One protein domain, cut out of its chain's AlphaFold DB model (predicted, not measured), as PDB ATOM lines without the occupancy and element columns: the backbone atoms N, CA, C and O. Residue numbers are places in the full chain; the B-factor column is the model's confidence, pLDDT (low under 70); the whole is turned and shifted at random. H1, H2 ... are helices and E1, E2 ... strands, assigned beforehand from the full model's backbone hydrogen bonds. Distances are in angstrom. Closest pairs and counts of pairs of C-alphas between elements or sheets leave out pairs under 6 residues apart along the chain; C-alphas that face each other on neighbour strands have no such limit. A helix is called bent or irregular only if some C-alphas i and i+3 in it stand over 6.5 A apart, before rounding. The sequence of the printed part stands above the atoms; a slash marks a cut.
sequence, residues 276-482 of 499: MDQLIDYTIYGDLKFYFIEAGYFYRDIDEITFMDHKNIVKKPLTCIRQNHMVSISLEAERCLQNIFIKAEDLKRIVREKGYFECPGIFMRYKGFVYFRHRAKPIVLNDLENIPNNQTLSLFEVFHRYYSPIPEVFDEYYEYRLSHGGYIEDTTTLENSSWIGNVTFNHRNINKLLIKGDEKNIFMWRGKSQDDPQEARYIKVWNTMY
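Overview. This is residues 276 to 482 of the 499 residues of the protein "DnaJ domain protein" of Tetrahymena thermophila (strain SB210) (UniProt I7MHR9). A small twisted sheet of four strands, E1, E4, E3 and E8, stands in the middle with the kinked helix H5 crossing one of its faces. The small pair E2 and E5, with H6 and H7, lies toward the last residues of H5, the hairpin E6 and E7 packs on H5 through E7, and residues 420 to 425 stick out. The printed part has 207 residues, in the order H1 H2 E1 H3 H4 H5 E2 H6 E3 E4 E5 H7 E6 E7 E8 H8; the class is mixed, helices and strands, with 97 residues, under half, in named elements. The main sheet is mixed in direction, and the whole is compact, with a radius of gyration of the C-alphas of 18.9 A and spans of 57 by 49 by 33 A.

Along the chain. H1, residues 276 to 282, begins at C-alpha 276 (353.967, 214.757, 212.732). H2 is 284 to 287, E1 288 to 293 with 16.0 A, H3 296 to 299, and H4 302 to 305. H5, 323 to 338, spans 23.2 A; it is irregular, with C-alphas 324 and 327 7.9 A apart, and has a kink of 31 degrees near residue 330. E2 is 340 to 343, H6 344 to 354 with 15.3 A, E3 361 to 365, and E4 369 to 374 with 16.7 A. E5 is 392 to 394, H7 395 to 399, E6 415 to 417, E7 438 to 440, and E8 457 to 459. H8, 469 to 481, spans 18.5 A and ends at C-alpha 481 (352.618, 222.568, 247.744).

Arrangement. E1 and E4 are antiparallel, with N 291 and O 371 2.8 A apart; in the hairpin E3 and E4, N 362 and O 372 are 2.8 A apart; E8 is parallel to E3, with N 363 and O 458 at 2.8 A. H5 is on this sheet at a height of 7.9 A, in two layers, a helix on one face of a sheet, and runs across the strands at 64 degrees to E3 on the local plane. H2 touches H5, closest C-alphas Tyr 285 and Ser 330, 5.3 A; H7 touches residues 334 to 338 of H5 alone, closest C-alphas Leu 337 and Phe 396, 4.9 A. H1 is close to H5 but not clearly touching, closest C-alphas Ile 280 and Val 327, 6.6 A. E2 and E5 are antiparallel, N 342 and O 393 at 2.8 A; the closest C-alphas of H6 and E5, Ala 344 and Thr 392, are 5.9 A apart. In the hairpin E6 and E7, N 416 and O 439 are 2.8 A apart. H8 only grazes the main sheet, with residues 471 to 479; H4 is close to H8 but not clearly touching, closest C-alphas Ile 305 and Val 477, 7.5 A, and H3 and H4 meet only through their link. Every O i to N i+4 pair is within hydrogen-bond range in H1, H6, H7 and H8, and 10 of 12 in H5; H2, H3 and H4 are too short for one.

Size, cuts and confidence. The C-alphas farthest apart, Asp 309 and Tyr 423, are 59.1 A apart, and the printed part has no cut. The links H4 to H5, E4 to E5, H7 to E6, E6 to E7 and E7 to E8 are long. Mean pLDDT of the printed part is 74.5; 76 residues are under 70, among them 295 to 313 and 405 to 439.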
ATOM      1  N   MET A 276     353.807 214.401 211.329       60.78
ATOM      2  CA  MET A 276     353.967 214.757 212.732       60.78
ATOM      3  C   MET A 276     353.667 216.226 213.030       60.78
ATOM      4  O   MET A 276     352.902 216.501 213.949       60.78
ATOM      5  N   ASP A 277     354.233 217.165 212.280       65.38
ATOM      6  CA  ASP A 277     353.936 218.591 212.429       65.38
ATOM      7  C   ASP A 277     352.443 218.833 212.203       65.38
ATOM      8  O   ASP A 277     351.814 219.566 212.961       65.38
ATOM      9  N   GLN A 278     351.845 218.125 211.238       66.50
ATOM     10  CA  GLN A 278     350.397 218.143 211.045       66.50
ATOM     11  C   GLN A 278     349.660 217.638 212.287       66.50
ATOM     12  O   GLN A 278     348.759 218.310 212.783       66.50
ATOM     13  N   LEU A 279     350.053 216.481 212.830       68.88
ATOM     14  CA  LEU A 279     349.440 215.918 214.032       68.88
ATOM     15  C   LEU A 279     349.577 216.858 215.237       68.88
ATOM     16  O   LEU A 279     348.597 217.079 215.943       68.88
ATOM     17  N   ILE A 280     350.751 217.454 215.456       71.00
ATOM     18  CA  ILE A 280     350.985 218.440 216.517       71.00
ATOM     19  C   ILE A 280     350.079 219.658 216.317       71.00
ATOM     20  O   ILE A 280     349.403 220.056 217.266       71.00
ATOM     21  N   ASP A 281     350.014 220.197 215.098       71.69
ATOM     22  CA  ASP A 281     349.192 221.359 214.732       71.69
ATOM     23  C   ASP A 281     347.684 221.099 214.809       71.69
ATOM     24  O   ASP A 281     346.881 222.046 214.874       71.69
ATOM     25  N   TYR A 282     347.298 219.826 214.770       74.25
ATOM     26  CA  TYR A 282     345.939 219.381 215.015       74.25
ATOM     27  C   TYR A 282     345.633 219.148 216.492       74.25
ATOM     28  O   TYR A 282     344.465 219.223 216.868       74.25
ATOM     29  N   THR A 283     346.643 218.897 217.329       80.94
ATOM     30  CA  THR A 283     346.434 218.812 218.775       80.94
ATOM     31  C   THR A 283     346.354 220.179 219.440       80.94
ATOM     32  O   THR A 283     346.950 221.161 219.000       80.94
ATOM     33  N   ILE A 284     345.713 220.227 220.607       86.94
ATOM     34  CA  ILE A 284     345.730 221.413 221.475       86.94
ATOM     35  C   ILE A 284     347.087 221.651 222.168       86.94
ATOM     36  O   ILE A 284     347.195 222.521 223.026       86.94
ATOM     37  N   TYR A 285     348.145 220.908 221.815       86.12
ATOM     38  CA  TYR A 285     349.462 221.005 222.449       86.12
ATOM     39  C   TYR A 285     349.995 222.445 222.504       86.12
ATOM     40  O   TYR A 285     350.430 222.916 223.558       86.12
ATOM     41  N   GLY A 286     349.925 223.157 221.374       83.44
ATOM     42  CA  GLY A 286     350.405 224.536 221.254       83.44
ATOM     43  C   GLY A 286     349.674 225.525 222.168       83.44
ATOM     44  O   GLY A 286     350.244 226.555 222.532       83.44
ATOM     45  N   ASP A 287     348.456 225.185 222.594       86.75
ATOM     46  CA  ASP A 287     347.632 225.965 223.518       86.75
ATOM     47  C   ASP A 287     347.914 225.629 224.990       86.75
ATOM     48  O   ASP A 287     347.426 226.323 225.880       86.75
ATOM     49  N   LEU A 288     348.714 224.601 225.284       89.94
ATOM     50  CA  LEU A 288     348.948 224.113 226.640       89.94
ATOM     51  C   LEU A 288     350.406 224.315 227.090       89.94
ATOM     52  O   LEU A 288     351.344 224.497 226.305       89.94
ATOM     53  N   LYS A 289     350.606 224.339 228.408       88.81
ATOM     54  CA  LYS A 289     351.916 224.227 229.061       88.81
ATOM     55  C   LYS A 289     351.875 223.059 230.025       88.81
ATOM     56  O   LYS A 289     351.023 223.049 230.910       88.81
ATOM     57  N   PHE A 290     352.805 222.127 229.869       88.06
ATOM     58  CA  PHE A 290     352.849 220.893 230.637       88.06
ATOM     59  C   PHE A 290     354.010 220.872 231.615       88.06
ATOM     60  O   PHE A 290     355.129 221.271 231.290       88.06
ATOM     61  N   TYR A 291     353.738 220.327 232.790       87.31
ATOM     62  CA  TYR A 291     354.690 220.183 233.868       87.31
ATOM     63  C   TYR A 291     354.596 218.775 234.445       87.31
ATOM     64  O   TYR A 291     353.505 218.278 234.735       87.31
ATOM     65  N   PHE A 292     355.744 218.126 234.602       83.94
ATOM     66  CA  PHE A 292     355.846 216.858 235.299       83.94
ATOM     67  C   PHE A 292     355.898 217.105 236.801       83.94
ATOM     68  O   PHE A 292     356.509 218.068 237.272       83.94
ATOM     69  N   ILE A 293     355.283 216.196 237.547       76.56
ATOM     70  CA  ILE A 293     355.364 216.175 238.996       76.56
ATOM     71  C   ILE A 293     355.838 214.795 239.424       76.56
ATOM     72  O   ILE A 293     355.232 213.768 239.105       76.56
ATOM     73  N   GLU A 294     356.951 214.772 240.142       72.06
ATOM     74  CA  GLU A 294     357.577 213.534 240.576       72.06
ATOM     75  C   GLU A 294     356.708 212.823 241.620       72.06
ATOM     76  O   GLU A 294     356.418 213.361 242.686       72.06
ATOM     77  N   ALA A 295     356.326 211.578 241.328       65.75
ATOM     78  CA  ALA A 295     355.439 210.782 242.177       65.75
ATOM     79  C   ALA A 295     356.010 210.500 243.581       65.75
ATOM     80  O   ALA A 295     355.253 210.169 244.489       65.75
ATOM     81  N   GLY A 296     357.325 210.636 243.789       66.00
ATOM     82  CA  GLY A 296     357.954 210.474 245.104       66.00
ATOM     83  C   GLY A 296     357.358 211.402 246.168       66.00
ATOM     84  O   GLY A 296     357.094 210.950 247.281       66.00
ATOM     85  N   TYR A 297     357.027 212.641 245.791       63.31
ATOM     86  CA  TYR A 297     356.406 213.634 246.681       63.31
ATOM     87  C   TYR A 297     354.967 213.282 247.086       63.31
ATOM     88  O   TYR A 297     354.413 213.856 248.016       63.31
ATOM     89  N   PHE A 298     354.339 212.340 246.386       59.91
ATOM     90  CA  PHE A 298     352.908 212.070 246.497       59.91
ATOM     91  C   PHE A 298     352.585 210.982 247.487       59.91
ATOM     92  O   PHE A 298     351.452 210.894 247.932       59.91
ATOM     93  N   TYR A 299     353.535 210.093 247.738       61.19
ATOM     94  CA  TYR A 299     353.291 208.902 248.538       61.19
ATOM     95  C   TYR A 299     354.124 208.890 249.815       61.19
ATOM     96  O   TYR A 299     353.779 208.156 250.729       61.19
ATOM     97  N   ARG A 300     355.199 209.687 249.891       56.94
ATOM     98  CA  ARG A 300     356.072 209.724 251.071       56.94
ATOM     99  C   ARG A 300     355.647 210.756 252.113       56.94
ATOM    100  O   ARG A 300     355.735 210.461 253.295       56.94
ATOM    101  N   ASP A 301     355.127 211.907 251.689       57.03
ATOM    102  CA  ASP A 301     355.059 213.068 252.585       57.03
ATOM    103  C   ASP A 301     353.650 213.371 253.115       57.03
ATOM    104  O   ASP A 301     353.473 214.304 253.886       57.03
ATOM    105  N   ILE A 302     352.610 212.634 252.717       60.06
ATOM    106  CA  ILE A 302     351.232 213.030 253.063       60.06
ATOM    107  C   ILE A 302     350.961 212.900 254.547       60.06
ATOM    108  O   ILE A 302     350.396 213.825 255.125       60.06
ATOM    109  N   ASP A 303     351.375 211.804 255.172       62.12
ATOM    110  CA  ASP A 303     351.138 211.626 256.600       62.12
ATOM    111  C   ASP A 303     351.897 212.683 257.412       62.12
ATOM    112  O   ASP A 303     351.334 213.230 258.352       62.12
ATOM    113  N   GLU A 304     353.104 213.076 256.996       61.88
ATOM    114  CA  GLU A 304     353.869 214.149 257.647       61.88
ATOM    115  C   GLU A 304     353.263 215.537 257.391       61.88
ATOM    116  O   GLU A 304     353.117 216.345 258.310       61.88
ATOM    117  N   ILE A 305     352.844 215.819 256.157       60.72
ATOM    118  CA  ILE A 305     352.357 217.140 255.745       60.72
ATOM    119  C   ILE A 305     350.929 217.402 256.213       60.72
ATOM    120  O   ILE A 305     350.572 218.553 256.458       60.72
ATOM    121  N   THR A 306     350.125 216.359 256.433       61.50
ATOM    122  CA  THR A 306     348.771 216.513 256.986       61.50
ATOM    123  C   THR A 306     348.793 217.161 258.381       61.50
ATOM    124  O   THR A 306     347.804 217.782 258.774       61.50
ATOM    125  N   PHE A 307     349.920 217.084 259.103       61.28
ATOM    126  CA  PHE A 307     350.115 217.718 260.414       61.28
ATOM    127  C   PHE A 307     350.968 218.995 260.388       61.28
ATOM    128  O   PHE A 307     351.068 219.675 261.410       61.28
ATOM    129  N   MET A 308     351.575 219.351 259.253       61.34
ATOM    130  CA  MET A 308     352.369 220.575 259.139       61.34
ATOM    131  C   MET A 308     351.477 221.796 258.896       61.34
ATOM    132  O   MET A 308     350.517 221.757 258.127       61.34
ATOM    133  N   ASP A 309     351.823 222.922 259.525       67.19
ATOM    134  CA  ASP A 309     351.216 224.204 259.176       67.19
ATOM    135  C   ASP A 309     351.533 224.525 257.705       67.19
ATOM    136  O   ASP A 309     352.692 224.506 257.293       67.19
ATOM    137  N   HIS A 310     350.506 224.839 256.912       66.19
ATOM    138  CA  HIS A 310     350.585 225.173 255.485       66.19
ATOM    139  C   HIS A 310     351.657 226.217 255.132       66.19
ATOM    140  O   HIS A 310     352.162 226.232 254.012       66.19
ATOM    141  N   LYS A 311     352.032 227.079 256.084       69.75
ATOM    142  CA  LYS A 311     353.102 228.076 255.928       69.75
ATOM    143  C   LYS A 311     354.511 227.477 255.866       69.75
ATOM    144  O   LYS A 311     355.405 228.115 255.322       69.75
ATOM    145  N   ASN A 312     354.698 226.268 256.391       69.44
ATOM    146  CA  ASN A 312     355.995 225.599 256.503       69.44
ATOM    147  C   ASN A 312     356.247 224.586 255.378       69.44
ATOM    148  O   ASN A 312     357.316 223.982 255.322       69.44
ATOM    149  N   ILE A 313     355.281 224.392 254.476       69.31
ATOM    150  CA  ILE A 313     355.430 223.474 253.349       69.31
ATOM    151  C   ILE A 313     356.396 224.097 252.336       69.31
ATOM    152  O   ILE A 313     356.091 225.104 251.691       69.31
ATOM    153  N   VAL A 314     357.577 223.489 252.187       71.06
ATOM    154  CA  VAL A 314     358.571 223.905 251.190       71.06
ATOM    155  C   VAL A 314     358.013 223.639 249.799       71.06
ATOM    156  O   VAL A 314     357.840 222.492 249.387       71.06
ATOM    157  N   LYS A 315     357.755 224.719 249.062       74.00
ATOM    158  CA  LYS A 315     357.210 224.638 247.708       74.00
ATOM    159  C   LYS A 315     358.216 224.003 246.759       74.00
ATOM    160  O   LYS A 315     359.396 224.360 246.765       74.00
ATOM    161  N   LYS A 316     357.747 223.074 245.926       72.56
ATOM    162  CA  LYS A 316     358.596 222.358 244.965       72.56
ATOM    163  C   LYS A 316     358.462 222.957 243.561       72.56
ATOM    164  O   LYS A 316     357.352 223.322 243.164       72.56
ATOM    165  N   PRO A 317     359.570 223.079 242.805       70.75
ATOM    166  CA  PRO A 317     359.525 223.579 241.440       70.75
ATOM    167  C   PRO A 317     358.868 222.556 240.508       70.75
ATOM    168  O   PRO A 317     359.075 221.351 240.635       70.75
ATOM    169  N   LEU A 318     358.101 223.061 239.546       77.56
ATOM    170  CA  LEU A 318     357.518 222.276 238.464       77.56
ATOM    171  C   LEU A 318     358.508 222.195 237.293       77.56
ATOM    172  O   LEU A 318     359.043 223.218 236.864       77.56
ATOM    173  N   THR A 319     358.744 220.996 236.755       76.94
ATOM    174  CA  THR A 319     359.644 220.773 235.610       76.94
ATOM    175  C   THR A 319     358.859 220.623 234.312       76.94
ATOM    176  O   THR A 319     357.855 219.922 234.266       76.94
ATOM    177  N   CYS A 320     359.302 221.278 233.235       76.62
ATOM    178  CA  CYS A 320     358.649 221.182 231.926       76.62
ATOM    179  C   CYS A 320     358.778 219.761 231.345       76.62
ATOM    180  O   CYS A 320     359.841 219.142 231.446       76.62
ATOM    181  N   ILE A 321     357.707 219.243 230.735       68.56
ATOM    182  CA  ILE A 321     357.708 217.910 230.113       68.56
ATOM    183  C   ILE A 321     358.514 217.924 228.803       68.56
ATOM    184  O   ILE A 321     358.447 218.878 228.031       68.56
ATOM    185  N   ARG A 322     359.278 216.850 228.549       62.78
ATOM    186  CA  ARG A 322     360.025 216.651 227.293       62.78
ATOM    187  C   ARG A 322     359.094 216.322 226.119       62.78
ATOM    188  O   ARG A 322     358.036 215.724 226.294       62.78
ATOM    189  N   GLN A 323     359.529 216.675 224.909       58.38
ATOM    190  CA  GLN A 323     358.704 216.661 223.698       58.38
ATOM    191  C   GLN A 323     358.105 215.292 223.347       58.38
ATOM    192  O   GLN A 323     356.955 215.251 222.937       58.38
ATOM    193  N   ASN A 324     358.806 214.181 223.579       56.62
ATOM    194  CA  ASN A 324     358.461 212.832 223.099       56.62
ATOM    195  C   ASN A 324     357.145 212.217 223.636       56.62
ATOM    196  O   ASN A 324     356.751 211.135 223.204       56.62
ATOM    197  N   HIS A 325     356.451 212.868 224.571       68.19
ATOM    198  CA  HIS A 325     355.137 212.426 225.064       68.19
ATOM    199  C   HIS A 325     354.007 213.416 224.766       68.19
ATOM    200  O   HIS A 325     352.873 213.203 225.197       68.19
ATOM    201  N   MET A 326     354.286 214.498 224.034       75.75
ATOM    202  CA  MET A 326     353.371 215.634 223.980       75.75
ATOM    203  C   MET A 326     352.062 215.344 223.265       75.75
ATOM    204  O   MET A 326     351.034 215.793 223.755       75.75
ATOM    205  N   VAL A 327     352.049 214.532 222.205       77.88
ATOM    206  CA  VAL A 327     350.794 214.150 221.532       77.88
ATOM    207  C   VAL A 327     349.889 213.363 222.481       77.88
ATOM    208  O   VAL A 327     348.743 213.740 222.694       77.88
ATOM    209  N   SER A 328     350.416 212.317 223.126       81.38
ATOM    210  CA  SER A 328     349.623 211.498 224.056       81.38
ATOM    211  C   SER A 328     349.113 212.304 225.249       81.38
ATOM    212  O   SER A 328     347.951 212.200 225.628       81.38
ATOM    213  N   ILE A 329     349.979 213.139 225.827       86.31
ATOM    214  CA  ILE A 329     349.622 213.988 226.962       86.31
ATOM    215  C   ILE A 329     348.607 215.062 226.537       86.31
ATOM    216  O   ILE A 329     347.704 215.369 227.307       86.31
ATOM    217  N   SER A 330     348.703 215.604 225.320       88.50
ATOM    218  CA  SER A 330     347.759 216.615 224.818       88.50
ATOM    219  C   SER A 330     346.384 216.029 224.539       88.50
ATOM    220  O   SER A 330     345.387 216.644 224.901       88.50
ATOM    221  N   LEU A 331     346.323 214.820 223.982       86.75
ATOM    222  CA  LEU A 331     345.065 214.101 223.786       86.75
ATOM    223  C   LEU A 331     344.414 213.726 225.127       86.75
ATOM    224  O   LEU A 331     343.201 213.846 225.292       86.75
ATOM    225  N   GLU A 332     345.204 213.338 226.128       88.62
ATOM    226  CA  GLU A 332     344.684 213.099 227.479       88.62
ATOM    227  C   GLU A 332     344.222 214.401 228.165       88.62
ATOM    228  O   GLU A 332     343.204 214.415 228.861       88.62
ATOM    229  N   ALA A 333     344.925 215.514 227.942       92.25
ATOM    230  CA  ALA A 333     344.528 216.832 228.434       92.25
ATOM    231  C   ALA A 333     343.224 217.317 227.785       92.25
ATOM    232  O   ALA A 333     342.368 217.873 228.473       92.25
ATOM    233  N   GLU A 334     343.033 217.049 226.494       91.81
ATOM    234  CA  GLU A 334     341.774 217.288 225.790       91.81
ATOM    235  C   GLU A 334     340.625 216.500 226.429       91.81
ATOM    236  O   GLU A 334     339.615 217.098 226.808       91.81
ATOM    237  N   ARG A 335     340.808 215.193 226.671       89.69
ATOM    238  CA  ARG A 335     339.817 214.375 227.396       89.69
ATOM    239  C   ARG A 335     339.509 214.939 228.784       89.69
ATOM    240  O   ARG A 335     338.358 214.898 229.219       89.69
ATOM    241  N   CYS A 336     340.508 215.475 229.488       93.06
ATOM    242  CA  CYS A 336     340.292 216.149 230.767       93.06
ATOM    243  C   CYS A 336     339.419 217.401 230.602       93.06
ATOM    244  O   CYS A 336     338.419 217.529 231.302       93.06
ATOM    245  N   LEU A 337     339.749 218.296 229.665       93.94
ATOM    246  CA  LEU A 337     339.008 219.542 229.415       93.94
ATOM    247  C   LEU A 337     337.553 219.298 228.991       93.94
ATOM    248  O   LEU A 337     336.671 220.058 229.385       93.94
ATOM    249  N   GLN A 338     337.292 218.222 228.247       92.31
ATOM    250  CA  GLN A 338     335.939 217.785 227.873       92.31
ATOM    251  C   GLN A 338     335.101 217.328 229.076       92.31
ATOM    252  O   GLN A 338     333.874 217.352 229.027       92.31
ATOM    253  N   ASN A 339     335.751 216.902 230.161       93.50
ATOM    254  CA  ASN A 339     335.089 216.421 231.374       93.50
ATOM    255  C   ASN A 339     335.056 217.462 232.499       93.50
ATOM    256  O   ASN A 339     334.541 217.175 233.576       93.50
ATOM    257  N   ILE A 340     335.561 218.672 232.265       94.50
ATOM    258  CA  ILE A 340     335.481 219.779 233.216       94.50
ATOM    259  C   ILE A 340     334.476 220.792 232.690       94.50
ATOM    260  O   ILE A 340     334.630 221.283 231.579       94.50
ATOM    261  N   PHE A 341     333.487 221.143 233.500       95.56
ATOM    262  CA  PHE A 341     332.363 221.987 233.126       95.56
ATOM    263  C   PHE A 341     332.297 223.253 233.975       95.56
ATOM    264  O   PHE A 341     332.589 223.230 235.168       95.56
ATOM    265  N   ILE A 342     331.824 224.342 233.380       95.06
ATOM    266  CA  ILE A 342     331.465 225.592 234.051       95.06
ATOM    267  C   ILE A 342     330.029 225.967 233.675       95.06
ATOM    268  O   ILE A 342     329.582 225.709 232.555       95.06
ATOM    269  N   LYS A 343     329.269 226.556 234.605       95.81
ATOM    270  CA  LYS A 343     327.953 227.114 234.269       95.81
ATOM    271  C   LYS A 343     328.125 228.358 233.403       95.81
ATOM    272  O   LYS A 343     328.963 229.208 233.703       95.81
ATOM    273  N   ALA A 344     327.296 228.499 232.373       94.44
ATOM    274  CA  ALA A 344     327.325 229.658 231.488       94.44
ATOM    275  C   ALA A 344     327.134 230.976 232.261       94.44
ATOM    276  O   ALA A 344     327.817 231.955 231.977       94.44
ATOM    277  N   GLU A 345     326.265 230.989 233.277       94.88
ATOM    278  CA  GLU A 345     326.078 232.137 234.174       94.88
ATOM    279  C   GLU A 345     327.379 232.572 234.869       94.88
ATOM    280  O   GLU A 345     327.728 233.754 234.853       94.88
ATOM    281  N   ASP A 346     328.121 231.618 235.436       94.94
ATOM    282  CA  ASP A 346     329.382 231.889 236.127       94.94
ATOM    283  C   ASP A 346     330.456 232.385 235.158       94.94
ATOM    284  O   ASP A 346     331.151 233.357 235.452       94.94
ATOM    285  N   LEU A 347     330.550 231.773 233.975       93.38
ATOM    286  CA  LEU A 347     331.478 232.203 232.933       93.38
ATOM    287  C   LEU A 347     331.179 233.638 232.476       93.38
ATOM    288  O   LEU A 347     332.082 234.474 232.453       93.38
ATOM    289  N   LYS A 348     329.910 233.955 232.177       93.00
ATOM    290  CA  LYS A 348     329.465 235.313 231.820       93.00
ATOM    291  C   LYS A 348     329.825 236.319 232.905       93.00
ATOM    292  O   LYS A 348     330.367 237.379 232.601       93.00
ATOM    293  N   ARG A 349     329.542 235.988 234.167       93.12
ATOM    294  CA  ARG A 349     329.867 236.837 235.315       93.12
ATOM    295  C   ARG A 349     331.368 237.124 235.390       93.12
ATOM    296  O   ARG A 349     331.749 238.291 235.402       93.12
ATOM    297  N   ILE A 350     332.211 236.089 235.343       91.25
ATOM    298  CA  ILE A 350     333.674 236.235 235.413       91.25
ATOM    299  C   ILE A 350     334.201 237.093 234.257       91.25
ATOM    300  O   ILE A 350     335.018 237.986 234.477       91.25
ATOM    301  N   VAL A 351     333.720 236.860 233.034       90.19
ATOM    302  CA  VAL A 351     334.150 237.615 231.849       90.19
ATOM    303  C   VAL A 351     333.714 239.076 231.927       90.19
ATOM    304  O   VAL A 351     334.507 239.952 231.598       90.19
ATOM    305  N   ARG A 352     332.501 239.375 232.408       89.81
ATOM    306  CA  ARG A 352     332.045 240.763 232.610       89.81
ATOM    307  C   ARG A 352     332.862 241.489 233.679       89.81
ATOM    308  O   ARG A 352     333.172 242.665 233.507       89.81
ATOM    309  N   GLU A 353     333.212 240.799 234.763       90.25
ATOM    310  CA  GLU A 353     333.970 241.369 235.883       90.25
ATOM    311  C   GLU A 353     335.455 241.579 235.544       90.25
ATOM    312  O   GLU A 353     336.000 242.654 235.790       90.25
ATOM    313  N   LYS A 354     336.118 240.562 234.977       87.88
ATOM    314  CA  LYS A 354     337.575 240.553 234.746       87.88
ATOM    315  C   LYS A 354     337.979 240.916 233.318       87.88
ATOM    316  O   LYS A 354     339.140 241.231 233.078       87.88
ATOM    317  N   GLY A 355     337.055 240.848 232.363       85.94
ATOM    318  CA  GLY A 355     337.325 240.988 230.927       85.94
ATOM    319  C   GLY A 355     337.865 239.718 230.259       85.94
ATOM    320  O   GLY A 355     337.982 239.678 229.037       85.94
ATOM    321  N   TYR A 356     338.190 238.677 231.028       87.81
ATOM    322  CA  TYR A 356     338.701 237.402 230.528       87.81
ATOM    323  C   TYR A 356     338.381 236.267 231.509       87.81
ATOM    324  O   TYR A 356     338.063 236.503 232.675       87.81
ATOM    325  N   PHE A 357     338.490 235.024 231.038       88.75
ATOM    326  CA  PHE A 357     338.396 233.829 231.871       88.75
ATOM    327  C   PHE A 357     339.760 233.135 231.922       88.75
ATOM    328  O   PHE A 357     340.294 232.715 230.895       88.75
ATOM    329  N   GLU A 358     340.343 233.040 233.116       89.75
ATOM    330  CA  GLU A 358     341.582 232.293 233.333       89.75
ATOM    331  C   GLU A 358     341.247 230.823 233.572       89.75
ATOM    332  O   GLU A 358     340.595 230.486 234.560       89.75
ATOM    333  N   CYS A 359     341.695 229.948 232.672       91.25
ATOM    334  CA  CYS A 359     341.515 228.513 232.844       91.25
ATOM    335  C   CYS A 359     342.262 228.033 234.104       91.25
ATOM    336  O   CYS A 359     343.453 228.348 234.255       91.25
ATOM    337  N   PRO A 360     341.613 227.254 234.988       92.38
ATOM    338  CA  PRO A 360     342.289 226.649 236.128       92.38
ATOM    339  C   PRO A 360     343.434 225.741 235.682       92.38
ATOM    340  O   PRO A 360     343.410 225.140 234.607       92.38
ATOM    341  N   GLY A 361     344.447 225.605 236.534       92.44
ATOM    342  CA  GLY A 361     345.482 224.599 236.336       92.44
ATOM    343  C   GLY A 361     344.928 223.193 236.555       92.44
ATOM    344  O   GLY A 361     344.219 222.956 237.527       92.44
ATOM    345  N   ILE A 362     345.242 222.245 235.681       93.12
ATOM    346  CA  ILE A 362     344.643 220.910 235.715       93.12
ATOM    347  C   ILE A 362     345.708 219.879 236.061       93.12
ATOM    348  O   ILE A 362     346.725 219.751 235.384       93.12
ATOM    349  N   PHE A 363     345.450 219.123 237.119       90.12
ATOM    350  CA  PHE A 363     346.233 217.976 237.538       90.12
ATOM    351  C   PHE A 363     345.576 216.695 237.036       90.12
ATOM    352  O   PHE A 363     344.423 216.403 237.359       90.12
ATOM    353  N   MET A 364     346.326 215.896 236.287       89.50
ATOM    354  CA  MET A 364     345.892 214.596 235.792       89.50
ATOM    355  C   MET A 364     346.937 213.519 236.074       89.50
ATOM    356  O   MET A 364     348.133 213.790 236.209       89.50
ATOM    357  N   ARG A 365     346.481 212.268 236.163       81.88
ATOM    358  CA  ARG A 365     347.357 211.110 236.335       81.88
ATOM    359  C   ARG A 365     347.545 210.416 234.994       81.88
ATOM    360  O   ARG A 365     346.621 209.780 234.496       81.88
ATOM    361  N   TYR A 366     348.753 210.497 234.451       80.62
ATOM    362  CA  TYR A 366     349.125 209.869 233.190       80.62
ATOM    363  C   TYR A 366     350.612 209.499 233.217       80.62
ATOM    364  O   TYR A 366     351.463 210.383 233.257       80.62
ATOM    365  N   LYS A 367     350.927 208.193 233.284       73.69
ATOM    366  CA  LYS A 367     352.298 207.658 233.486       73.69
ATOM    367  C   LYS A 367     353.085 208.380 234.603       73.69
ATOM    368  O   LYS A 367     354.286 208.594 234.508       73.69
ATOM    369  N   GLY A 368     352.381 208.765 235.667       77.50
ATOM    370  CA  GLY A 368     352.858 209.696 236.686       77.50
ATOM    371  C   GLY A 368     351.810 210.773 236.928       77.50
ATOM    372  O   GLY A 368     350.618 210.530 236.713       77.50
ATOM    373  N   PHE A 369     352.247 211.950 237.361       81.50
ATOM    374  CA  PHE A 369     351.372 213.092 237.565       81.50
ATOM    375  C   PHE A 369     351.804 214.249 236.683       81.50
ATOM    376  O   PHE A 369     352.979 214.610 236.619       81.50
ATOM    377  N   VAL A 370     350.824 214.794 235.977       87.81
ATOM    378  CA  VAL A 370     351.006 215.871 235.020       87.81
ATOM    379  C   VAL A 370     350.139 217.030 235.465       87.81
ATOM    380  O   VAL A 370     348.939 216.871 235.689       87.81
ATOM    381  N   TYR A 371     350.757 218.194 235.582       90.56
ATOM    382  CA  TYR A 371     350.058 219.460 235.681       90.56
ATOM    383  C   TYR A 371     350.081 220.132 234.319       90.56
ATOM    384  O   TYR A 371     351.132 220.203 233.681       90.56
ATOM    385  N   PHE A 372     348.949 220.652 233.868       92.69
ATOM    386  CA  PHE A 372     348.920 221.486 232.682       92.69
ATOM    387  C   PHE A 372     348.104 222.749 232.888       92.69
ATOM    388  O   PHE A 372     347.157 222.794 233.671       92.69
ATOM    389  N   ARG A 373     348.499 223.801 232.175       90.81
ATOM    390  CA  ARG A 373     347.755 225.057 232.110       90.81
ATOM    391  C   ARG A 373     347.420 225.367 230.671       90.81
ATOM    392  O   ARG A 373     348.277 225.236 229.796       90.81
ATOM    393  N   HIS A 374     346.207 225.850 230.463       90.69
ATOM    394  CA  HIS A 374     345.863 226.508 229.221       90.69
ATOM    395  C   HIS A 374     346.637 227.832 229.125       90.69
ATOM    396  O   HIS A 374     346.730 228.585 230.099       90.69
ATOM    397  N   ARG A 375     347.240 228.113 227.970       85.31
ATOM    398  CA  ARG A 375     347.854 229.414 227.679       85.31
ATOM    399  C   ARG A 375     346.753 230.467 227.587       85.31
ATOM    400  O   ARG A 375     345.611 230.139 227.284       85.31
ATOM    401  N   ALA A 376     347.068 231.729 227.858       80.88
ATOM    402  CA  ALA A 376     346.082 232.791 227.690       80.88
ATOM    403  C   ALA A 376     345.561 232.772 226.242       80.88
ATOM    404  O   ALA A 376     346.342 232.899 225.298       80.88
ATOM    405  N   LYS A 377     344.257 232.544 226.081       77.75
ATOM    406  CA  LYS A 377     343.577 232.445 224.790       77.75
ATOM    407  C   LYS A 377     342.209 233.110 224.920       77.75
ATOM    408  O   LYS A 377     341.581 232.964 225.973       77.75
ATOM    409  N   PRO A 378     341.748 233.854 223.901       79.00
ATOM    410  CA  PRO A 378     340.397 234.389 223.910       79.00
ATOM    411  C   PRO A 378     339.372 233.254 223.972       79.00
ATOM    412  O   PRO A 378     339.598 232.160 223.452       79.00
ATOM    413  N   ILE A 379     338.234 233.540 224.598       84.25
ATOM    414  CA  ILE A 379     337.075 232.649 224.580       84.25
ATOM    415  C   ILE A 379     336.554 232.585 223.144       84.25
ATOM    416  O   ILE A 379     336.395 233.617 222.496       84.25
ATOM    417  N   VAL A 380     336.298 231.375 222.651       78.12
ATOM    418  CA  VAL A 380     335.897 231.136 221.251       78.12
ATOM    419  C   VAL A 380     334.383 231.271 221.048       78.12
ATOM    420  O   VAL A 380     333.894 231.339 219.920       78.12
ATOM    421  N   LEU A 381     333.620 231.330 222.138       73.62
ATOM    422  CA  LEU A 381     332.169 231.476 222.122       73.62
ATOM    423  C   LEU A 381     331.790 232.894 221.672       73.62
ATOM    424  O   LEU A 381     331.632 233.795 222.494       73.62
ATOM    425  N   ASN A 382     331.651 233.060 220.353       68.88
ATOM    426  CA  ASN A 382     331.323 234.329 219.696       68.88
ATOM    427  C   ASN A 382     330.051 234.983 220.263       68.88
ATOM    428  O   ASN A 382     329.983 236.203 220.341       68.88
ATOM    429  N   ASP A 383     329.106 234.170 220.743       75.44
ATOM    430  CA  ASP A 383     327.832 234.624 221.292       75.44
ATOM    431  C   ASP A 383     327.632 234.145 222.733       75.44
ATOM    432  O   ASP A 383     326.623 233.515 223.057       75.44
ATOM    433  N   LEU A 384     328.590 234.430 223.621       85.44
ATOM    434  CA  LEU A 384     328.471 234.053 225.035       85.44
ATOM    435  C   LEU A 384     327.105 234.461 225.618       85.44
ATOM    436  O   LEU A 384     326.509 233.694 226.368       85.44
ATOM    437  N   GLU A 385     326.575 235.628 225.230       86.69
ATOM    438  CA  GLU A 385     325.280 236.150 225.688       86.69
ATOM    439  C   GLU A 385     324.072 235.300 225.259       86.69
ATOM    440  O   GLU A 385     323.132 235.169 226.046       86.69
ATOM    441  N   ASN A 386     324.122 234.644 224.094       89.56
ATOM    442  CA  ASN A 386     323.030 233.803 223.583       89.56
ATOM    443  C   ASN A 386     322.953 232.434 224.277       89.56
ATOM    444  O   ASN A 386     321.960 231.722 224.132       89.56
ATOM    445  N   ILE A 387     323.977 232.057 225.044       90.50
ATOM    446  CA  ILE A 387     324.011 230.786 225.771       90.50
ATOM    447  C   ILE A 387     323.084 230.873 226.996       90.50
ATOM    448  O   ILE A 387     323.272 231.767 227.829       90.50
ATOM    449  N   PRO A 388     322.105 229.967 227.173       94.62
ATOM    450  CA  PRO A 388     321.253 229.929 228.359       94.62
ATOM    451  C   PRO A 388     322.056 229.844 229.662       94.62
ATOM    452  O   PRO A 388     322.980 229.045 229.787       94.62
ATOM    453  N   ASN A 389     321.678 230.629 230.674       94.06
ATOM    454  CA  ASN A 389     322.411 230.701 231.949       94.06
ATOM    455  C   ASN A 389     322.505 229.351 232.686       94.06
ATOM    456  O   ASN A 389     323.482 229.095 233.387       94.06
ATOM    457  N   ASN A 390     321.508 228.478 232.507       93.94
ATOM    458  CA  ASN A 390     321.460 227.142 233.100       93.94
ATOM    459  C   ASN A 390     322.296 226.093 232.343       93.94
ATOM    460  O   ASN A 390     322.439 224.977 232.841       93.94
ATOM    461  N   GLN A 391     322.836 226.423 231.168       94.69
ATOM    462  CA  GLN A 391     323.669 225.509 230.398       94.69
ATOM    463  C   GLN A 391     325.041 225.346 231.061       94.69
ATOM    464  O   GLN A 391     325.653 226.304 231.539       94.69
ATOM    465  N   THR A 392     325.540 224.114 231.075       94.81
ATOM    466  CA  THR A 392     326.920 223.796 231.445       94.81
ATOM    467  C   THR A 392     327.757 223.641 230.188       94.81
ATOM    468  O   THR A 392     327.350 222.928 229.274       94.81
ATOM    469  N   LEU A 393     328.920 224.279 230.166       93.38
ATOM    470  CA  LEU A 393     329.864 224.264 229.055       93.38
ATOM    471  C   LEU A 393     331.133 223.554 229.503       93.38
ATOM    472  O   LEU A 393     331.615 223.823 230.605       93.38
ATOM    473  N   SER A 394     331.679 222.666 228.679       94.56
ATOM    474  CA  SER A 394     332.995 222.091 228.949       94.56
ATOM    475  C   SER A 394     334.091 223.145 228.765       94.56
ATOM    476  O   SER A 394     333.971 224.046 227.934       94.56
ATOM    477  N   LEU A 395     335.199 223.037 229.501       93.75
ATOM    478  CA  LEU A 395     336.348 223.920 229.292       93.75
ATOM    479  C   LEU A 395     336.923 223.772 227.883       93.75
ATOM    480  O   LEU A 395     337.483 224.729 227.353       93.75
ATOM    481  N   PHE A 396     336.760 222.602 227.264       92.50
ATOM    482  CA  PHE A 396     337.140 222.409 225.875       92.50
ATOM    483  C   PHE A 396     336.349 223.336 224.938       92.50
ATOM    484  O   PHE A 396     336.958 224.101 224.199       92.50
ATOM    485  N   GLU A 397     335.015 223.349 225.031       90.06
ATOM    486  CA  GLU A 397     334.144 224.212 224.209       90.06
ATOM    487  C   GLU A 397     334.393 225.709 224.431       90.06
ATOM    488  O   GLU A 397     334.203 226.520 223.525       90.06
ATOM    489  N   VAL A 398     334.834 226.096 225.632       89.81
ATOM    490  CA  VAL A 398     335.150 227.497 225.951       89.81
ATOM    491  C   VAL A 398     336.368 227.997 225.158       89.81
ATOM    492  O   VAL A 398     336.373 229.146 224.705       89.81
ATOM    493  N   PHE A 399     337.391 227.155 224.969       89.06
ATOM    494  CA  PHE A 399     338.689 227.563 224.407       89.06
ATOM    495  C   PHE A 399     339.010 226.993 223.018       89.06
ATOM    496  O   PHE A 399     339.912 227.498 222.336       89.06
ATOM    497  N   HIS A 400     338.299 225.955 222.578       86.62
ATOM    498  CA  HIS A 400     338.594 225.229 221.349       86.62
ATOM    499  C   HIS A 400     337.335 225.024 220.507       86.62
ATOM    500  O   HIS A 400     336.271 224.662 220.998       86.62
ATOM    501  N   ARG A 401     337.483 225.247 219.198       77.31
ATOM    502  CA  ARG A 401     336.422 225.024 218.207       77.31
ATOM    503  C   ARG A 401     336.454 223.626 217.600       77.31
ATOM    504  O   ARG A 401     335.437 223.139 217.127       77.31
ATOM    505  N   TYR A 402     337.643 223.040 217.548       77.81
ATOM    506  CA  TYR A 402     337.943 221.856 216.760       77.81
ATOM    507  C   TYR A 402     338.580 220.810 217.665       77.81
ATOM    508  O   TYR A 402     339.423 221.163 218.490       77.81
ATOM    509  N   TYR A 403     338.170 219.556 217.493       76.19
ATOM    510  CA  TYR A 403     338.749 218.406 218.184       76.19
ATOM    511  C   TYR A 403     340.064 217.974 217.541       76.19
ATOM    512  O   TYR A 403     340.254 218.142 216.329       76.19
ATOM    513  N   SER A 404     340.949 217.389 218.350       75.62
ATOM    514  CA  SER A 404     342.129 216.716 217.814       75.62
ATOM    515  C   SER A 404     341.706 215.433 217.077       75.62
ATOM    516  O   SER A 404     340.802 214.735 217.539       75.62
ATOM    517  N   PRO A 405     342.357 215.066 215.960       65.75
ATOM    518  CA  PRO A 405     342.170 213.769 215.325       65.75
ATOM    519  C   PRO A 405     342.523 212.665 216.318       65.75
ATOM    520  O   PRO A 405     343.631 212.630 216.858       65.75
ATOM    521  N   ILE A 406     341.590 211.742 216.537       61.09
ATOM    522  CA  ILE A 406     341.900 210.477 217.201       61.09
ATOM    523  C   ILE A 406     342.560 209.594 216.131       61.09
ATOM    524  O   ILE A 406     341.949 209.399 215.077       61.09
ATOM    525  N   PRO A 407     343.794 209.094 216.334       55.44
ATOM    526  CA  PRO A 407     344.410 208.189 215.369       55.44
ATOM    527  C   PRO A 407     343.575 206.903 215.226       55.44
ATOM    528  O   PRO A 407     342.757 206.586 216.086       55.44
ATOM    529  N   GLU A 408     343.777 206.149 214.150       45.41
ATOM    530  CA  GLU A 408     343.041 204.906 213.884       45.41
ATOM    531  C   GLU A 408     343.201 203.884 215.031       45.41
ATOM    532  O   GLU A 408     344.311 203.615 215.500       45.41
ATOM    533  N   VAL A 409     342.073 203.351 215.517       43.25
ATOM    534  CA  VAL A 409     341.999 202.451 216.680       43.25
ATOM    535  C   VAL A 409     342.497 201.055 216.299       43.25
ATOM    536  O   VAL A 409     341.963 200.437 215.382       43.25
ATOM    537  N   PHE A 410     343.450 200.514 217.064       42.12
ATOM    538  CA  PHE A 410     343.635 199.065 217.177       42.12
ATOM    539  C   PHE A 410     342.905 198.583 218.439       42.12
ATOM    540  O   PHE A 410     343.260 198.976 219.552       42.12
ATOM    541  N   ASP A 411     341.879 197.748 218.247       46.44
ATOM    542  CA  ASP A 411     340.873 197.365 219.257       46.44
ATOM    543  C   ASP A 411     341.441 196.656 220.507       46.44
ATOM    544  O   ASP A 411     340.736 196.501 221.502       46.44
ATOM    545  N   GLU A 412     342.712 196.243 220.497       45.62
ATOM    546  CA  GLU A 412     343.245 195.323 221.508       45.62
ATOM    547  C   GLU A 412     344.038 195.990 222.649       45.62
ATOM    548  O   GLU A 412     344.154 195.381 223.711       45.62
ATOM    549  N   TYR A 413     344.542 197.233 222.509       43.72
ATOM    550  CA  TYR A 413     345.496 197.780 223.503       43.72
ATOM    551  C   TYR A 413     345.337 199.253 223.929       43.72
ATOM    552  O   TYR A 413     346.119 199.710 224.760       43.72
ATOM    553  N   TYR A 414     344.368 200.030 223.422       52.56
ATOM    554  CA  TYR A 414     344.328 201.506 223.622       52.56
ATOM    555  C   TYR A 414     345.661 202.210 223.278       52.56
ATOM    556  O   TYR A 414     345.953 203.326 223.730       52.56
ATOM    557  N   GLU A 415     346.475 201.532 222.474       50.12
ATOM    558  CA  GLU A 415     347.717 202.011 221.915       50.12
ATOM    559  C   GLU A 415     347.471 202.251 220.436       50.12
ATOM    560  O   GLU A 415     347.143 201.350 219.667       50.12
ATOM    561  N   TYR A 416     347.627 203.500 220.052       55.34
ATOM    562  CA  TYR A 416     347.442 203.959 218.703       55.34
ATOM    563  C   TYR A 416     348.824 204.012 218.086       55.34
ATOM    564  O   TYR A 416     349.641 204.877 218.416       55.34
ATOM    565  N   ARG A 417     349.124 203.040 217.227       50.31
ATOM    566  CA  ARG A 417     350.328 203.127 216.409       50.31
ATOM    567  C   ARG A 417     350.180 204.365 215.543       50.31
ATOM    568  O   ARG A 417     349.196 204.504 214.824       50.31
ATOM    569  N   LEU A 418     351.176 205.240 215.586       53.91
ATOM    570  CA  LEU A 418     351.382 206.190 214.503       53.91
ATOM    571  C   LEU A 418     351.842 205.343 213.309       53.91
ATOM    572  O   LEU A 418     353.036 205.116 213.124       53.91
ATOM    573  N   SER A 419     350.900 204.714 212.600       43.97
ATOM    574  CA  SER A 419     351.208 203.809 211.499       43.97
ATOM    575  C   SER A 419     351.848 204.617 210.373       43.97
ATOM    576  O   SER A 419     351.204 205.390 209.673       43.97
ATOM    577  N   HIS A 420     353.154 204.440 210.195       44.41
ATOM    578  CA  HIS A 420     353.817 204.802 208.952       44.41
ATOM    579  C   HIS A 420     353.620 203.647 207.969       44.41
ATOM    580  O   HIS A 420     354.253 202.595 208.079       44.41
ATOM    581  N   GLY A 421     352.717 203.841 207.011       36.19
ATOM    582  CA  GLY A 421     352.638 203.017 205.812       36.19
ATOM    583  C   GLY A 421     353.826 203.304 204.893       36.19
ATOM    584  O   GLY A 421     353.676 204.011 203.906       36.19
ATOM    585  N   GLY A 422     354.999 202.754 205.208       38.00
ATOM    586  CA  GLY A 422     356.162 202.747 204.312       38.00
ATOM    587  C   GLY A 422     357.264 203.770 204.624       38.00
ATOM    588  O   GLY A 422     357.013 204.825 205.188       38.00
ATOM    589  N   TYR A 423     358.488 203.348 204.279       38.00
ATOM    590  CA  TYR A 423     359.812 203.997 204.269       38.00
ATOM    591  C   TYR A 423     360.045 205.316 205.040       38.00
ATOM    592  O   TYR A 423     359.425 206.348 204.828       38.00
ATOM    593  N   ILE A 424     361.049 205.239 205.914       50.84
ATOM    594  CA  ILE A 424     361.461 206.203 206.934       50.84
ATOM    595  C   ILE A 424     362.242 207.368 206.306       50.84
ATOM    596  O   ILE A 424     363.414 207.199 205.984       50.84
ATOM    597  N   GLU A 425     361.626 208.550 206.237       44.62
ATOM    598  CA  GLU A 425     362.337 209.848 206.234       44.62
ATOM    599  C   GLU A 425     361.730 210.860 207.236       44.62
ATOM    600  O   GLU A 425     362.435 211.736 207.727       44.62
ATOM    601  N   ASP A 426     360.477 210.676 207.670       47.41
ATOM    602  CA  ASP A 426     359.704 211.689 208.412       47.41
ATOM    603  C   ASP A 426     359.550 211.436 209.928       47.41
ATOM    604  O   ASP A 426     358.640 211.957 210.573       47.41
ATOM    605  N   THR A 427     360.432 210.649 210.556       47.81
ATOM    606  CA  THR A 427     360.382 210.435 212.022       47.81
ATOM    607  C   THR A 427     361.134 211.494 212.820       47.81
ATOM    608  O   THR A 427     361.164 211.416 214.048       47.81
ATOM    609  N   THR A 428     361.738 212.477 212.153       50.66
ATOM    610  CA  THR A 428     362.445 213.580 212.809       50.66
ATOM    611  C   THR A 428     361.626 214.865 212.743       50.66
ATOM    612  O   THR A 428     361.168 215.266 211.679       50.66
ATOM    613  N   THR A 429     361.412 215.510 213.891       51.12
ATOM    614  CA  THR A 429     360.857 216.878 213.947       51.12
ATOM    615  C   THR A 429     361.762 217.851 213.183       51.12
ATOM    616  O   THR A 429     362.944 217.551 213.017       51.12
ATOM    617  N   LEU A 430     361.299 219.073 212.891       46.81
ATOM    618  CA  LEU A 430     362.165 220.177 212.424       46.81
ATOM    619  C   LEU A 430     363.420 220.404 213.301       46.81
ATOM    620  O   LEU A 430     364.424 220.928 212.829       46.81
ATOM    621  N   GLU A 431     363.383 219.975 214.566       45.94
ATOM    622  CA  GLU A 431     364.497 220.025 215.525       45.94
ATOM    623  C   GLU A 431     365.393 218.760 215.530       45.94
ATOM    624  O   GLU A 431     366.166 218.559 216.462       45.94
ATOM    625  N   ASN A 432     365.296 217.876 214.527       50.53
ATOM    626  CA  ASN A 432     366.031 216.600 214.420       50.53
ATOM    627  C   ASN A 432     365.800 215.583 215.561       50.53
ATOM    628  O   ASN A 432     366.558 214.621 215.703       50.53
ATOM    629  N   SER A 433     364.745 215.736 216.366       44.44
ATOM    630  CA  SER A 433     364.367 214.739 217.374       44.44
ATOM    631  C   SER A 433     363.621 213.574 216.727       44.44
ATOM    632  O   SER A 433     362.569 213.788 216.124       44.44
ATOM    633  N   SER A 434     364.140 212.349 216.864       43.72
ATOM    634  CA  SER A 434     363.479 211.139 216.367       43.72
ATOM    635  C   SER A 434     362.335 210.699 217.284       43.72
ATOM    636  O   SER A 434     362.487 210.603 218.503       43.72
ATOM    637  N   TRP A 435     361.180 210.401 216.692       49.53
ATOM    638  CA  TRP A 435     360.024 209.847 217.390       49.53
ATOM    639  C   TRP A 435     359.862 208.366 217.064       49.53
ATOM    640  O   TRP A 435     359.745 207.966 215.908       49.53
ATOM    641  N   ILE A 436     359.835 207.548 218.115       49.06
ATOM    642  CA  ILE A 436     359.511 206.122 218.066       49.06
ATOM    643  C   ILE A 436     358.443 205.893 219.138       49.06
ATOM    644  O   ILE A 436     358.691 206.198 220.306       49.06
ATOM    645  N   GLY A 437     357.271 205.364 218.776       52.94
ATOM    646  CA  GLY A 437     356.307 204.887 219.773       52.94
ATOM    647  C   GLY A 437     354.834 204.982 219.390       52.94
ATOM    648  O   GLY A 437     354.459 205.493 218.338       52.94
ATOM    649  N   ASN A 438     354.004 204.474 220.300       60.97
ATOM    650  CA  ASN A 438     352.549 204.491 220.212       60.97
ATOM    651  C   ASN A 438     351.996 205.712 220.959       60.97
ATOM    652  O   ASN A 438     352.503 206.084 222.022       60.97
ATOM    653  N   VAL A 439     350.926 206.308 220.436       68.00
ATOM    654  CA  VAL A 439     350.080 207.224 221.202       68.00
ATOM    655  C   VAL A 439     349.257 206.385 222.171       68.00
ATOM    656  O   VAL A 439     348.550 205.472 221.761       68.00
ATOM    657  N   THR A 440     349.354 206.665 223.466       70.25
ATOM    658  CA  THR A 440     348.649 205.874 224.486       70.25
ATOM    659  C   THR A 440     347.581 206.709 225.179       70.25
ATOM    660  O   THR A 440     347.814 207.879 225.478       70.25
ATOM    661  N   PHE A 441     346.427 206.128 225.489       72.56
ATOM    662  CA  PHE A 441     345.392 206.792 226.291       72.56
ATOM    663  C   PHE A 441     345.273 206.154 227.668       72.56
ATOM    664  O   PHE A 441     345.601 204.983 227.865       72.56
ATOM    665  N   ASN A 442     344.792 206.919 228.649       72.50
ATOM    666  CA  ASN A 442     344.433 206.318 229.924       72.50
ATOM    667  C   ASN A 442     343.152 205.486 229.761       72.50
ATOM    668  O   ASN A 442     342.120 206.016 229.349       72.50
ATOM    669  N   HIS A 443     343.202 204.205 230.131       69.88
ATOM    670  CA  HIS A 443     342.037 203.310 230.123       69.88
ATOM    671  C   HIS A 443     340.982 203.697 231.170       69.88
ATOM    672  O   HIS A 443     339.864 203.189 231.157       69.88
ATOM    673  N   ARG A 444     341.337 204.558 232.129       70.69
ATOM    674  CA  ARG A 444     340.417 204.983 233.181       70.69
ATOM    675  C   ARG A 444     339.413 205.992 232.640       70.69
ATOM    676  O   ARG A 444     339.775 206.926 231.925       70.69
ATOM    677  N   ASN A 445     338.160 205.827 233.054       77.06
ATOM    678  CA  ASN A 445     337.146 206.852 232.864       77.06
ATOM    679  C   ASN A 445     337.533 208.114 233.638       77.06
ATOM    680  O   ASN A 445     337.985 208.043 234.784       77.06
ATOM    681  N   ILE A 446     337.335 209.261 232.995       82.75
ATOM    682  CA  ILE A 446     337.532 210.574 233.597       82.75
ATOM    683  C   ILE A 446     336.171 211.044 234.101       82.75
ATOM    684  O   ILE A 446     335.205 211.096 233.344       82.75
ATOM    685  N   ASN A 447     336.085 211.354 235.392       83.75
ATOM    686  CA  ASN A 447     334.840 211.824 235.987       83.75
ATOM    687  C   ASN A 447     334.496 213.228 235.483       83.75
ATOM    688  O   ASN A 447     335.375 214.081 235.356       83.75
ATOM    689  N   LYS A 448     333.199 213.479 235.282       89.94
ATOM    690  CA  LYS A 448     332.692 214.825 235.006       89.94
ATOM    691  C   LYS A 448     332.816 215.688 236.259       89.94
ATOM    692  O   LYS A 448     332.408 215.272 237.343       89.94
ATOM    693  N   LEU A 449     333.346 216.893 236.107       91.19
ATOM    694  CA  LEU A 449     333.609 217.822 237.198       91.19
ATOM    695  C   LEU A 449     332.979 219.171 236.884       91.19
ATOM    696  O   LEU A 449     333.248 219.738 235.836       91.19
ATOM    697  N   LEU A 450     332.160 219.694 237.793       93.31
ATOM    698  CA  LEU A 450     331.585 221.033 237.676       93.31
ATOM    699  C   LEU A 450     332.370 222.013 238.554       93.31
ATOM    700  O   LEU A 450     332.420 221.834 239.772       93.31
ATOM    701  N   ILE A 451     332.943 223.042 237.934       92.06
ATOM    702  CA  ILE A 451     333.684 224.120 238.593       92.06
ATOM    703  C   ILE A 451     332.710 225.004 239.368       92.06
ATOM    704  O   ILE A 451     331.675 225.418 238.838       92.06
ATOM    705  N   LYS A 452     333.062 225.329 240.615       84.62
ATOM    706  CA  LYS A 452     332.262 226.182 241.507       84.62
ATOM    707  C   LYS A 452     332.907 227.556 241.742       84.62
ATOM    708  O   LYS A 452     333.128 227.942 242.886       84.62
ATOM    709  N   GLY A 453     333.191 228.311 240.680       75.00
ATOM    710  CA  GLY A 453     333.665 229.699 240.793       75.00
ATOM    711  C   GLY A 453     335.148 229.895 240.471       75.00
ATOM    712  O   GLY A 453     335.559 229.660 239.340       75.00
ATOM    713  N   ASP A 454     335.928 230.391 241.436       78.81
ATOM    714  CA  ASP A 454     337.313 230.870 241.282       78.81
ATOM    715  C   ASP A 454     338.382 229.814 241.619       78.81
ATOM    716  O   ASP A 454     339.500 230.139 242.034       78.81
ATOM    717  N   GLU A 455     338.047 228.535 241.429       86.69
ATOM    718  CA  GLU A 455     338.974 227.425 241.637       86.69
ATOM    719  C   GLU A 455     340.247 227.646 240.812       86.69
ATOM    720  O   GLU A 455     340.209 227.719 239.588       86.69
ATOM    721  N   LYS A 456     341.398 227.760 241.484       86.94
ATOM    722  CA  LYS A 456     342.686 227.981 240.804       86.94
ATOM    723  C   LYS A 456     343.219 226.719 240.143       86.94
ATOM    724  O   LYS A 456     343.903 226.807 239.125       86.94
ATOM    725  N   ASN A 457     342.933 225.559 240.734       89.56
ATOM    726  CA  ASN A 457     343.353 224.274 240.202       89.56
ATOM    727  C   ASN A 457     342.260 223.211 240.329       89.56
ATOM    728  O   ASN A 457     341.479 223.213 241.280       89.56
ATOM    729  N   ILE A 458     342.286 222.264 239.398       90.31
ATOM    730  CA  ILE A 458     341.375 221.130 239.282       90.31
ATOM    731  C   ILE A 458     342.178 219.836 239.302       90.31
ATOM    732  O   ILE A 458     343.239 219.741 238.694       90.31
ATOM    733  N   PHE A 459     341.645 218.818 239.971       87.94
ATOM    734  CA  PHE A 459     342.263 217.502 240.094       87.94
ATOM    735  C   PHE A 459     341.358 216.457 239.442       87.94
ATOM    736  O   PHE A 459     340.269 216.176 239.946       87.94
ATOM    737  N   MET A 460     341.815 215.906 238.316       86.75
ATOM    738  CA  MET A 460     341.079 214.934 237.495       86.75
ATOM    739  C   MET A 460     341.281 213.490 237.952       86.75
ATOM    740  O   MET A 460     340.498 212.609 237.603       86.75
ATOM    741  N   TRP A 461     342.316 213.227 238.752       74.31
ATOM    742  CA  TRP A 461     342.480 211.940 239.414       74.31
ATOM    743  C   TRP A 461     341.694 211.948 240.722       74.31
ATOM    744  O   TRP A 461     342.211 212.374 241.750       74.31
ATOM    745  N   ARG A 462     340.439 211.500 240.655       63.22
ATOM    746  CA  ARG A 462     339.582 211.322 241.827       63.22
ATOM    747  C   ARG A 462     339.432 209.843 242.166       63.22
ATOM    748  O   ARG A 462     339.438 209.000 241.265       63.22
ATOM    749  N   GLY A 463     339.373 209.523 243.453       58.19
ATOM    750  CA  GLY A 463     339.099 208.189 243.970       58.19
ATOM    751  C   GLY A 463     337.666 207.744 243.665       58.19
ATOM    752  O   GLY A 463     337.007 208.245 242.755       58.19
ATOM    753  N   LYS A 464     337.161 206.759 244.417       55.22
ATOM    754  CA  LYS A 464     335.832 206.172 244.162       55.22
ATOM    755  C   LYS A 464     334.667 207.146 244.402       55.22
ATOM    756  O   LYS A 464     333.605 206.918 243.828       55.22
ATOM    757  N   SER A 465     334.834 208.210 245.196       62.91
ATOM    758  CA  SER A 465     333.787 209.218 245.423       62.91
ATOM    759  C   SER A 465     334.346 210.626 245.603       62.91
ATOM    760  O   SER A 465     335.306 210.827 246.335       62.91
ATOM    761  N   GLN A 466     333.665 211.611 245.010       60.47
ATOM    762  CA  GLN A 466     333.987 213.040 245.116       60.47
ATOM    763  C   GLN A 466     333.970 213.573 246.562       60.47
ATOM    764  O   GLN A 466     334.609 214.584 246.848       60.47
ATOM    765  N   ASP A 467     333.267 212.881 247.457       66.88
ATOM    766  CA  ASP A 467     333.110 213.253 248.862       66.88
ATOM    767  C   ASP A 467     334.088 212.525 249.799       66.88
ATOM    768  O   ASP A 467     333.913 212.583 251.015       66.88
ATOM    769  N   ASP A 468     335.105 211.825 249.273       68.50
ATOM    770  CA  ASP A 468     336.111 211.168 250.116       68.50
ATOM    771  C   ASP A 468     336.915 212.225 250.911       68.50
ATOM    772  O   ASP A 468     337.656 213.025 250.323       68.50
ATOM    773  N   PRO A 469     336.819 212.251 252.257       67.69
ATOM    774  CA  PRO A 469     337.525 213.233 253.076       67.69
ATOM    775  C   PRO A 469     339.049 213.143 252.955       67.69
ATOM    776  O   PRO A 469     339.736 214.149 253.157       67.69
ATOM    777  N   GLN A 470     339.594 211.960 252.645       66.19
ATOM    778  CA  GLN A 470     341.031 211.789 252.427       66.19
ATOM    779  C   GLN A 470     341.460 212.476 251.133       66.19
ATOM    780  O   GLN A 470     342.471 213.176 251.111       66.19
ATOM    781  N   GLU A 471     340.646 212.368 250.085       68.31
ATOM    782  CA  GLU A 471     340.884 213.027 248.805       68.31
ATOM    783  C   GLU A 471     340.747 214.553 248.912       68.31
ATOM    784  O   GLU A 471     341.585 215.296 248.405       68.31
ATOM    785  N   ALA A 472     339.749 215.050 249.645       71.50
ATOM    786  CA  ALA A 472     339.603 216.486 249.884       71.50
ATOM    787  C   ALA A 472     340.818 217.074 250.628       71.50
ATOM    788  O   ALA A 472     341.308 218.156 250.288       71.50
ATOM    789  N   ARG A 473     341.347 216.349 251.626       70.38
ATOM    790  CA  ARG A 473     342.591 216.724 252.323       70.38
ATOM    791  C   ARG A 473     343.788 216.696 251.380       70.38
ATOM    792  O   ARG A 473     344.574 217.640 251.381       70.38
ATOM    793  N   TYR A 474     343.877 215.666 250.547       71.38
ATOM    794  CA  TYR A 474     344.915 215.506 249.536       71.38
ATOM    795  C   TYR A 474     344.954 216.700 248.573       71.38
ATOM    796  O   TYR A 474     345.977 217.368 248.443       71.38
ATOM    797  N   ILE A 475     343.809 217.046 247.985       75.44
ATOM    798  CA  ILE A 475     343.640 218.201 247.092       75.44
ATOM    799  C   ILE A 475     344.054 219.505 247.788       75.44
ATOM    800  O   ILE A 475     344.732 220.348 247.193       75.44
ATOM    801  N   LYS A 476     343.676 219.679 249.060       76.06
ATOM    802  CA  LYS A 476     344.021 220.874 249.837       76.06
ATOM    803  C   LYS A 476     345.533 221.017 250.030       76.06
ATOM    804  O   LYS A 476     346.063 222.096 249.778       76.06
ATOM    805  N   VAL A 477     346.216 219.946 250.438       72.00
ATOM    806  CA  VAL A 477     347.680 219.927 250.609       72.00
ATOM    807  C   VAL A 477     348.379 220.258 249.291       72.00
ATOM    808  O   VAL A 477     349.285 221.089 249.227       72.00
ATOM    809  N   TRP A 478     347.899 219.691 248.197       73.25
ATOM    810  CA  TRP A 478     348.474 219.920 246.882       73.25
ATOM    811  C   TRP A 478     348.330 221.335 246.356       73.25
ATOM    812  O   TRP A 478     349.287 221.895 245.821       73.25
ATOM    813  N   ASN A 479     347.156 221.932 246.557       75.12
ATOM    814  CA  ASN A 479     346.939 223.339 246.246       75.12
ATOM    815  C   ASN A 479     347.926 224.257 246.987       75.12
ATOM    816  O   ASN A 479     348.176 225.365 246.521       75.12
ATOM    817  N   THR A 480     348.493 223.810 248.115       73.88
ATOM    818  CA  THR A 480     349.500 224.566 248.875       73.88
ATOM    819  C   THR A 480     350.954 224.249 248.505       73.88
ATOM    820  O   THR A 480     351.804 225.132 248.616       73.88
ATOM    821  N   MET A 481     351.251 223.033 248.037       71.75
ATOM    822  CA  MET A 481     352.618 222.568 247.744       71.75
ATOM    823  C   MET A 481     353.242 223.174 246.489       71.75
ATOM    824  O   MET A 481     354.462 223.341 246.418       71.75
ATOM    825  N   TYR A 482     352.425 223.470 245.482       69.12
ATOM    826  CA  TYR A 482     352.916 223.916 244.189       69.12
ATOM    827  C   TYR A 482     352.530 225.370 243.982       69.12
ATOM    828  O   TYR A 482     351.354 225.724 244.014       69.12
TER     829      TYR A 482